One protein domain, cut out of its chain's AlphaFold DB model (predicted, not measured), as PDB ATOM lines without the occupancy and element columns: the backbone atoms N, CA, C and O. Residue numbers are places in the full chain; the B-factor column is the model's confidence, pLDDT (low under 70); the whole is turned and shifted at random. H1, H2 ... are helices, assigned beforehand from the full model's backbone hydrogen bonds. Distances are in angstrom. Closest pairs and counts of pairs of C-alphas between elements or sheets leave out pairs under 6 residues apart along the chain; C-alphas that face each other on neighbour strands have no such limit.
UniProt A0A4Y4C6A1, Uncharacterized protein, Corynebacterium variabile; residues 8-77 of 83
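AT A GLANCE: This is residues 8 to 77 of the 83 residues of an uncharacterized protein of Corynebacterium variabile (UniProt A0A4Y4C6A1). A long helix, H1, is followed by two short helices, H2 and H3, that turn back beside it; H4 is set off from H1, and a long loop, residues 57 to 77, runs back toward the first residues of H1. The 70 printed residues have four named helices, H1 to H4 in order, and no named strand: all helix, with 31 residues in named elements, under half. The whole is compact, with a radius of gyration of the C-alphas of 11.8 A and spans of 30 by 29 by 19 A.

HOW THE PARTS SIT: H1, residues 8 to 21, touches H2, residues 24 to 28, with its residues 15 to 19 alone; the closest C-alphas, of Ala 18 and Leu 27, are 6.5 A apart. H3, residues 30 to 33, is close to but not clearly touching H2, and near H1. H4, residues 49 to 56, is near H2 but apart from H1 and H3. Every O i to N i+4 pair is within hydrogen-bond range in H1, H2 and H4; H3 is too short for one.

IN THESE COORDINATES: H1 measures 20.2 A from C-alpha 8 at (172.960, 158.929, 159.866); H4 measures 11.0 A, ending at C-alpha 56 (193.903, 172.276, 166.700).

THE WHOLE: The printed part has no cut. The H3 to H4 link is long. Residues 59 to 69 have pLDDT under 70.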
ATOM      1  N   ALA A   8     171.773 158.749 159.026       86.56
ATOM      2  CA  ALA A   8     172.960 158.929 159.866       86.56
ATOM      3  C   ALA A   8     174.212 158.207 159.346       86.56
ATOM      4  O   ALA A   8     175.307 158.752 159.423       86.56
ATOM      5  N   ALA A   9     174.054 157.008 158.790       87.06
ATOM      6  CA  ALA A   9     175.158 156.218 158.269       87.06
ATOM      7  C   ALA A   9     175.717 156.738 156.946       87.06
ATOM      8  O   ALA A   9     176.927 156.701 156.736       87.06
ATOM      9  N   ALA A  10     174.860 157.295 156.091       90.12
ATOM     10  CA  ALA A  10     175.321 158.005 154.903       90.12
ATOM     11  C   ALA A  10     176.081 159.291 155.278       90.12
ATOM     12  O   ALA A  10     177.120 159.581 154.691       90.12
ATOM     13  N   PHE A  11     175.588 160.045 156.269       92.94
ATOM     14  CA  PHE A  11     176.248 161.266 156.742       92.94
ATOM     15  C   PHE A  11     177.614 160.975 157.372       92.94
ATOM     16  O   PHE A  11     178.587 161.653 157.063       92.94
ATOM     17  N   ASP A  12     177.696 159.960 158.233       91.56
ATOM     18  CA  ASP A  12     178.944 159.542 158.877       91.56
ATOM     19  C   ASP A  12     180.011 159.133 157.855       91.56
ATOM     20  O   ASP A  12     181.155 159.572 157.958       91.56
ATOM     21  N   ALA A  13     179.630 158.350 156.840       91.31
ATOM     22  CA  ALA A  13     180.534 157.957 155.763       91.31
ATOM     23  C   ALA A  13     181.010 159.173 154.948       91.31
ATOM     24  O   ALA A  13     182.206 159.328 154.715       91.31
ATOM     25  N   TRP A  14     180.095 160.077 154.586       94.75
ATOM     26  CA  TRP A  14     180.429 161.317 153.881       94.75
ATOM     27  C   TRP A  14     181.397 162.204 154.682       94.75
ATOM     28  O   TRP A  14     182.390 162.695 154.143       94.75
ATOM     29  N   ALA A  15     181.143 162.377 155.983       92.62
ATOM     30  CA  ALA A  15     181.990 163.180 156.855       92.62
ATOM     31  C   ALA A  15     183.378 162.547 157.005       92.62
ATOM     32  O   ALA A  15     184.381 163.251 156.950       92.62
ATOM     33  N   LEU A  16     183.442 161.220 157.140       89.56
ATOM     34  CA  LEU A  16     184.695 160.477 157.215       89.56
ATOM     35  C   LEU A  16     185.577 160.706 155.985       89.56
ATOM     36  O   LEU A  16     186.764 160.989 156.129       89.56
ATOM     37  N   GLU A  17     185.006 160.607 154.787       91.06
ATOM     38  CA  GLU A  17     185.747 160.816 153.544       91.06
ATOM     39  C   GLU A  17     186.290 162.247 153.437       91.06
ATOM     40  O   GLU A  17     187.447 162.445 153.066       91.06
ATOM     41  N   ALA A  18     185.478 163.252 153.778       92.12
ATOM     42  CA  ALA A  18     185.911 164.648 153.764       92.12
ATOM     43  C   ALA A  18     186.986 164.926 154.830       92.12
ATOM     44  O   ALA A  18     187.982 165.590 154.535       92.12
ATOM     45  N   ILE A  19     186.850 164.339 156.028       88.75
ATOM     46  CA  ILE A  19     187.887 164.373 157.064       88.75
ATOM     47  C   ILE A  19     189.166 163.740 156.535       88.75
ATOM     48  O   ILE A  19     190.199 164.361 156.659       88.75
ATOM     49  N   GLN A  20     189.152 162.565 155.904       85.94
ATOM     50  CA  GLN A  20     190.383 161.933 155.408       85.94
ATOM     51  C   GLN A  20     191.127 162.786 154.369       85.94
ATOM     52  O   GLN A  20     192.357 162.765 154.336       85.94
ATOM     53  N   ARG A  21     190.398 163.566 153.560       87.25
ATOM     54  CA  ARG A  21     190.970 164.478 152.554       87.25
ATOM     55  C   ARG A  21     191.404 165.843 153.100       87.25
ATOM     56  O   ARG A  21     192.029 166.595 152.360       87.25
ATOM     57  N   GLY A  22     191.059 166.182 154.342       86.62
ATOM     58  CA  GLY A  22     191.271 167.530 154.891       86.62
ATOM     59  C   GLY A  22     190.368 168.582 154.239       86.62
ATOM     60  O   GLY A  22     190.707 169.759 154.180       86.62
ATOM     61  N   ASP A  23     189.222 168.153 153.714       91.50
ATOM     62  CA  ASP A  23     188.312 168.951 152.895       91.50
ATOM     63  C   ASP A  23     187.335 169.738 153.785       91.50
ATOM     64  O   ASP A  23     186.157 169.395 153.943       91.50
ATOM     65  N   LEU A  24     187.867 170.774 154.442       91.19
ATOM     66  CA  LEU A  24     187.122 171.601 155.397       91.19
ATOM     67  C   LEU A  24     185.954 172.345 154.745       91.19
ATOM     68  O   LEU A  24     184.921 172.519 155.388       91.19
ATOM     69  N   ASP A  25     186.089 172.736 153.477       94.50
ATOM     70  CA  ASP A  25     185.033 173.423 152.731       94.50
ATOM     71  C   ASP A  25     183.825 172.507 152.512       94.50
ATOM     72  O   ASP A  25     182.680 172.921 152.718       94.50
ATOM     73  N   THR A  26     184.056 171.237 152.163       95.19
ATOM     74  CA  THR A  26     182.980 170.244 152.059       95.19
ATOM     75  C   THR A  26     182.285 170.043 153.403       95.19
ATOM     76  O   THR A  26     181.055 170.088 153.468       95.19
ATOM     77  N   LEU A  27     183.055 169.896 154.488       93.88
ATOM     78  CA  LEU A  27     182.510 169.751 155.842       93.88
ATOM     79  C   LEU A  27     181.693 170.984 156.258       93.88
ATOM     80  O   LEU A  27     180.585 170.846 156.774       93.88
ATOM     81  N   ALA A  28     182.193 172.196 156.015       94.50
ATOM     82  CA  ALA A  28     181.509 173.440 156.378       94.50
ATOM     83  C   ALA A  28     180.167 173.605 155.641       94.50
ATOM     84  O   ALA A  28     179.207 174.146 156.196       94.50
ATOM     85  N   ASN A  29     180.068 173.063 154.427       95.69
ATOM     86  CA  ASN A  29     178.861 173.069 153.606       95.69
ATOM     87  C   ASN A  29     177.931 171.861 153.858       95.69
ATOM     88  O   ASN A  29     177.072 171.560 153.028       95.69
ATOM     89  N   PHE A  30     178.030 171.176 155.008       95.06
ATOM     90  CA  PHE A  30     177.239 169.966 155.293       95.06
ATOM     91  C   PHE A  30     175.726 170.136 155.093       95.06
ATOM     92  O   PHE A  30     175.054 169.202 154.672       95.06
ATOM     93  N   ARG A  31     175.168 171.326 155.349       94.12
ATOM     94  CA  ARG A  31     173.722 171.569 155.197       94.12
ATOM     95  C   ARG A  31     173.224 171.388 153.764       94.12
ATOM     96  O   ARG A  31     172.057 171.057 153.583       94.12
ATOM     97  N   THR A  32     174.079 171.641 152.777       95.31
ATOM     98  CA  THR A  32     173.748 171.551 151.350       95.31
ATOM     99  C   THR A  32     174.335 170.305 150.701       95.31
ATOM    100  O   THR A  32     173.713 169.755 149.796       95.31
ATOM    101  N   LEU A  33     175.512 169.857 151.152       96.00
ATOM    102  CA  LEU A  33     176.259 168.772 150.512       96.00
ATOM    103  C   LEU A  33     176.073 167.407 151.178       96.00
ATOM    104  O   LEU A  33     176.245 166.386 150.510       96.00
ATOM    105  N   ALA A  34     175.759 167.359 152.475       95.00
ATOM    106  CA  ALA A  34     175.730 166.097 153.197       95.00
ATOM    107  C   ALA A  34     174.409 165.337 152.977       95.00
ATOM    108  O   ALA A  34     173.324 165.930 152.991       95.00
ATOM    109  N   PRO A  35     174.464 164.003 152.840       94.75
ATOM    110  CA  PRO A  35     173.266 163.182 152.762       94.75
ATOM    111  C   PRO A  35     172.508 163.177 154.097       94.75
ATOM    112  O   PRO A  35     173.083 163.297 155.178       94.75
ATOM    113  N   GLY A  36     171.189 162.998 154.029       89.44
ATOM    114  CA  GLY A  36     170.348 162.860 155.221       89.44
ATOM    115  C   GLY A  36     169.951 164.173 155.904       89.44
ATOM    116  O   GLY A  36     169.225 164.128 156.897       89.44
ATOM    117  N   MET A  37     170.349 165.331 155.372       92.25
ATOM    118  CA  MET A  37     169.855 166.629 155.837       92.25
ATOM    119  C   MET A  37     168.363 166.835 155.499       92.25
ATOM    120  O   MET A  37     167.890 166.338 154.475       92.25
ATOM    121  N   PRO A  38     167.602 167.560 156.344       89.94
ATOM    122  CA  PRO A  38     168.032 168.192 157.597       89.94
ATOM    123  C   PRO A  38     168.005 167.253 158.820       89.94
ATOM    124  O   PRO A  38     168.207 167.707 159.941       89.94
ATOM    125  N   TYR A  39     167.728 165.960 158.638       87.81
ATOM    126  CA  TYR A  39     167.422 165.032 159.732       87.81
ATOM    127  C   TYR A  39     168.637 164.629 160.573       87.81
ATOM    128  O   TYR A  39     168.499 164.407 161.772       87.81
ATOM    129  N   THR A  40     169.816 164.519 159.963       87.94
ATOM    130  CA  THR A  40     171.047 164.096 160.650       87.94
ATOM    131  C   THR A  40     171.639 165.171 161.551       87.94
ATOM    132  O   THR A  40     172.173 164.839 162.603       87.94
ATOM    133  N   HIS A  41     171.505 166.442 161.169       89.56
ATOM    134  CA  HIS A  41     171.931 167.596 161.961       89.56
ATOM    135  C   HIS A  41     170.974 168.783 161.748       89.56
ATOM    136  O   HIS A  41     171.259 169.667 160.936       89.56
ATOM    137  N   PRO A  42     169.838 168.840 162.476       88.75
ATOM    138  CA  PRO A  42     168.886 169.951 162.366       88.75
ATOM    139  C   PRO A  42     169.511 171.308 162.724       88.75
ATOM    140  O   PRO A  42     169.197 172.332 162.116       88.75
ATOM    141  N   THR A  43     170.439 171.305 163.687       89.69
ATOM    142  CA  THR A  43     171.321 172.428 164.031       89.69
ATOM    143  C   THR A  43     172.785 172.011 163.879       89.69
ATOM    144  O   THR A  43     173.099 170.830 163.726       89.69
ATOM    145  N   ALA A  44     173.703 172.982 163.908       88.38
ATOM    146  CA  ALA A  44     175.136 172.700 163.797       88.38
ATOM    147  C   ALA A  44     175.779 172.234 165.115       88.38
ATOM    148  O   ALA A  44     176.931 171.816 165.089       88.38
ATOM    149  N   ASP A  45     175.074 172.299 166.249       87.62
ATOM    150  CA  ASP A  45     175.696 172.270 167.584       87.62
ATOM    151  C   ASP A  45     176.504 170.997 167.859       87.62
ATOM    152  O   ASP A  45     177.591 171.063 168.424       87.62
ATOM    153  N   HIS A  46     176.011 169.843 167.404       88.31
ATOM    154  CA  HIS A  46     176.690 168.556 167.591       88.31
ATOM    155  C   HIS A  46     177.801 168.306 166.564       88.31
ATOM    156  O   HIS A  46     178.686 167.490 166.805       88.31
ATOM    157  N   PHE A  47     177.781 169.024 165.439       90.50
ATOM    158  CA  PHE A  47     178.781 168.896 164.382       90.50
ATOM    159  C   PHE A  47     179.942 169.880 164.567       90.50
ATOM    160  O   PHE A  47     181.074 169.583 164.205       90.50
ATOM    161  N   LEU A  48     179.691 171.041 165.179       92.12
ATOM    162  CA  LEU A  48     180.675 172.109 165.360       92.12
ATOM    163  C   LEU A  48     181.959 171.695 166.117       92.12
ATOM    164  O   LEU A  48     183.034 172.140 165.704       92.12
ATOM    165  N   PRO A  49     181.921 170.831 167.159       92.00
ATOM    166  CA  PRO A  49     183.132 170.379 167.850       92.00
ATOM    167  C   PRO A  49     184.177 169.719 166.937       92.00
ATOM    168  O   PRO A  49     185.370 169.795 167.229       92.00
ATOM    169  N   LEU A  50     183.758 169.141 165.804       89.88
ATOM    170  CA  LEU A  50     184.656 168.601 164.777       89.88
ATOM    171  C   LEU A  50     185.670 169.648 164.298       89.88
ATOM    172  O   LEU A  50     186.862 169.361 164.203       89.88
ATOM    173  N   PHE A  51     185.212 170.871 164.025       90.50
ATOM    174  CA  PHE A  51     186.055 171.940 163.484       90.50
ATOM    175  C   PHE A  51     187.051 172.472 164.514       90.50
ATOM    176  O   PHE A  51     188.151 172.873 164.146       90.50
ATOM    177  N   ILE A  52     186.697 172.427 165.802       90.06
ATOM    178  CA  ILE A  52     187.615 172.777 166.892       90.06
ATOM    179  C   ILE A  52     188.772 171.778 166.929       90.06
ATOM    180  O   ILE A  52     189.931 172.185 166.967       90.06
ATOM    181  N   ALA A  53     188.463 170.478 166.868       88.00
ATOM    182  CA  ALA A  53     189.482 169.439 166.822       88.00
ATOM    183  C   ALA A  53     190.379 169.610 165.587       88.00
ATOM    184  O   ALA A  53     191.587 169.763 165.741       88.00
ATOM    185  N   LEU A  54     189.804 169.664 164.378       86.62
ATOM    186  CA  LEU A  54     190.563 169.812 163.126       86.62
ATOM    187  C   LEU A  54     191.431 171.081 163.102       86.62
ATOM    188  O   LEU A  54     192.575 171.029 162.652       86.62
ATOM    189  N   GLY A  55     190.928 172.199 163.634       86.44
ATOM    190  CA  GLY A  55     191.694 173.439 163.768       86.44
ATOM    191  C   GLY A  55     192.907 173.295 164.692       86.44
ATOM    192  O   GLY A  55     193.982 173.795 164.372       86.44
ATOM    193  N   ALA A  56     192.782 172.551 165.797       86.94
ATOM    194  CA  ALA A  56     193.903 172.276 166.700       86.94
ATOM    195  C   ALA A  56     194.995 171.391 166.064       86.94
ATOM    196  O   ALA A  56     196.147 171.439 166.490       86.94
ATOM    197  N   GLY A  57     194.648 170.601 165.042       81.25
ATOM    198  CA  GLY A  57     195.589 169.783 164.271       81.25
ATOM    199  C   GLY A  57     196.227 170.480 163.068       81.25
ATOM    200  O   GLY A  57     196.897 169.801 162.293       81.25
ATOM    201  N   ASP A  58     196.027 171.792 162.891       79.56
ATOM    202  CA  ASP A  58     196.452 172.551 161.698       79.56
ATOM    203  C   ASP A  58     195.833 172.006 160.396       79.56
ATOM    204  O   ASP A  58     196.495 171.819 159.377       79.56
ATOM    205  N   GLY A  59     194.556 171.609 160.459       66.75
ATOM    206  CA  GLY A  59     193.849 170.990 159.333       66.75
ATOM    207  C   GLY A  59     194.360 169.594 158.957       66.75
ATOM    208  O   GLY A  59     193.811 168.975 158.044       66.75
ATOM    209  N   ARG A  60     195.377 169.064 159.658       67.00
ATOM    210  CA  ARG A  60     195.849 167.693 159.464       67.00
ATOM    211  C   ARG A  60     194.800 166.715 159.944       67.00
ATOM    212  O   ARG A  60     194.115 166.916 160.947       67.00
ATOM    213  N   THR A  61     194.710 165.619 159.215       64.12
ATOM    214  CA  THR A  61     193.685 164.611 159.411       64.12
ATOM    215  C   THR A  61     194.361 163.459 160.122       64.12
ATOM    216  O   THR A  61     195.313 162.838 159.652       64.12
ATOM    217  N   GLY A  62     193.961 163.285 161.369       63.84
ATOM    218  CA  GLY A  62     194.523 162.281 162.241       63.84
ATOM    219  C   GLY A  62     194.177 160.869 161.792       63.84
ATOM    220  O   GLY A  62     193.227 160.652 161.034       63.84
ATOM    221  N   LYS A  63     194.922 159.879 162.288       64.69
ATOM    222  CA  LYS A  63     194.545 158.482 162.073       64.69
ATOM    223  C   LYS A  63     193.206 158.223 162.774       64.69
ATOM    224  O   LYS A  63     192.965 158.701 163.886       64.69
ATOM    225  N   LEU A  64     192.331 157.454 162.126       63.81
ATOM    226  CA  LEU A  64     191.130 156.949 162.787       63.81
ATOM    227  C   LEU A  64     191.544 156.160 164.026       63.81
ATOM    228  O   LEU A  64     192.487 155.367 163.977       63.81
ATOM    229  N   VAL A  65     190.860 156.414 165.139       64.56
ATOM    230  CA  VAL A  65     191.056 155.622 166.349       64.56
ATOM    231  C   VAL A  65     190.197 154.381 166.187       64.56
ATOM    232  O   VAL A  65     188.969 154.463 166.206       64.56
ATOM    233  N   ASP A  66     190.852 153.242 165.990       52.12
ATOM    234  CA  ASP A  66     190.175 151.953 165.910       52.12
ATOM    235  C   ASP A  66     189.388 151.696 167.212       52.12
ATOM    236  O   ASP A  66     189.901 151.901 168.315       52.12
ATOM    237  N   GLY A  67     188.135 151.243 167.093       56.06
ATOM    238  CA  GLY A  67     187.339 150.746 168.225       56.06
ATOM    239  C   GLY A  67     186.302 151.702 168.829       56.06
ATOM    240  O   GLY A  67     185.583 151.289 169.741       56.06
ATOM    241  N   VAL A  68     186.161 152.934 168.325       60.25
ATOM    242  CA  VAL A  68     185.033 153.822 168.677       60.25
ATOM    243  C   VAL A  68     184.286 154.248 167.413       60.25
ATOM    244  O   VAL A  68     184.275 155.412 167.020       60.25
ATOM    245  N   ASP A  69     183.682 153.276 166.741       62.41
ATOM    246  CA  ASP A  69     182.784 153.459 165.605       62.41
ATOM    247  C   ASP A  69     181.426 152.751 165.833       62.41
ATOM    248  O   ASP A  69     181.134 152.169 166.891       62.41
ATOM    249  N   GLY A  70     180.510 152.910 164.876       70.50
ATOM    250  CA  GLY A  70     179.149 152.372 164.938       70.50
ATOM    251  C   GLY A  70     178.105 153.332 165.514       70.50
ATOM    252  O   GLY A  70     178.378 154.502 165.786       70.50
ATOM    253  N   TYR A  71     176.884 152.819 165.689       78.00
ATOM    254  CA  TYR A  71     175.699 153.610 166.024       78.00
ATOM    255  C   TYR A  71     175.063 153.134 167.327       78.00
ATOM    256  O   TYR A  71     174.924 151.931 167.542       78.00
ATOM    257  N   ALA A  72     174.618 154.066 168.166       76.88
ATOM    258  CA  ALA A  72     173.760 153.776 169.313       76.88
ATOM    259  C   ALA A  72     172.459 154.563 169.166       76.88
ATOM    260  O   ALA A  72     172.496 155.781 169.046       76.88
ATOM    261  N   VAL A  73     171.316 153.872 169.127       77.25
ATOM    262  CA  VAL A  73     169.987 154.498 168.955       77.25
ATOM    263  C   VAL A  73     169.946 155.475 167.755       77.25
ATOM    264  O   VAL A  73     169.315 156.521 167.803       77.25
ATOM    265  N   GLY A  74     170.662 155.156 166.668       75.75
ATOM    266  CA  GLY A  74     170.738 155.986 165.455       75.75
ATOM    267  C   GLY A  74     171.799 157.097 165.456       75.75
ATOM    268  O   GLY A  74     171.994 157.721 164.418       75.75
ATOM    269  N   PHE A  75     172.527 157.313 166.556       81.00
ATOM    270  CA  PHE A  75     173.596 158.317 166.651       81.00
ATOM    271  C   PHE A  75     174.966 157.714 166.331       81.00
ATOM    272  O   PHE A  75     175.318 156.678 166.901       81.00
ATOM    273  N   SER A  76     175.742 158.363 165.452       85.81
ATOM    274  CA  SER A  76     177.141 157.975 165.212       85.81
ATOM    275  C   SER A  76     177.970 158.194 166.478       85.81
ATOM    276  O   SER A  76     177.813 159.198 167.170       85.81
ATOM    277  N   ARG A  77     178.860 157.246 166.777       87.12
ATOM    278  CA  ARG A  77     179.844 157.338 167.867       87.12
ATOM    279  C   ARG A  77     181.270 157.533 167.358       87.12
ATOM    280  O   ARG A  77     182.209 157.374 168.131       87.12
TER     281      ARG A  77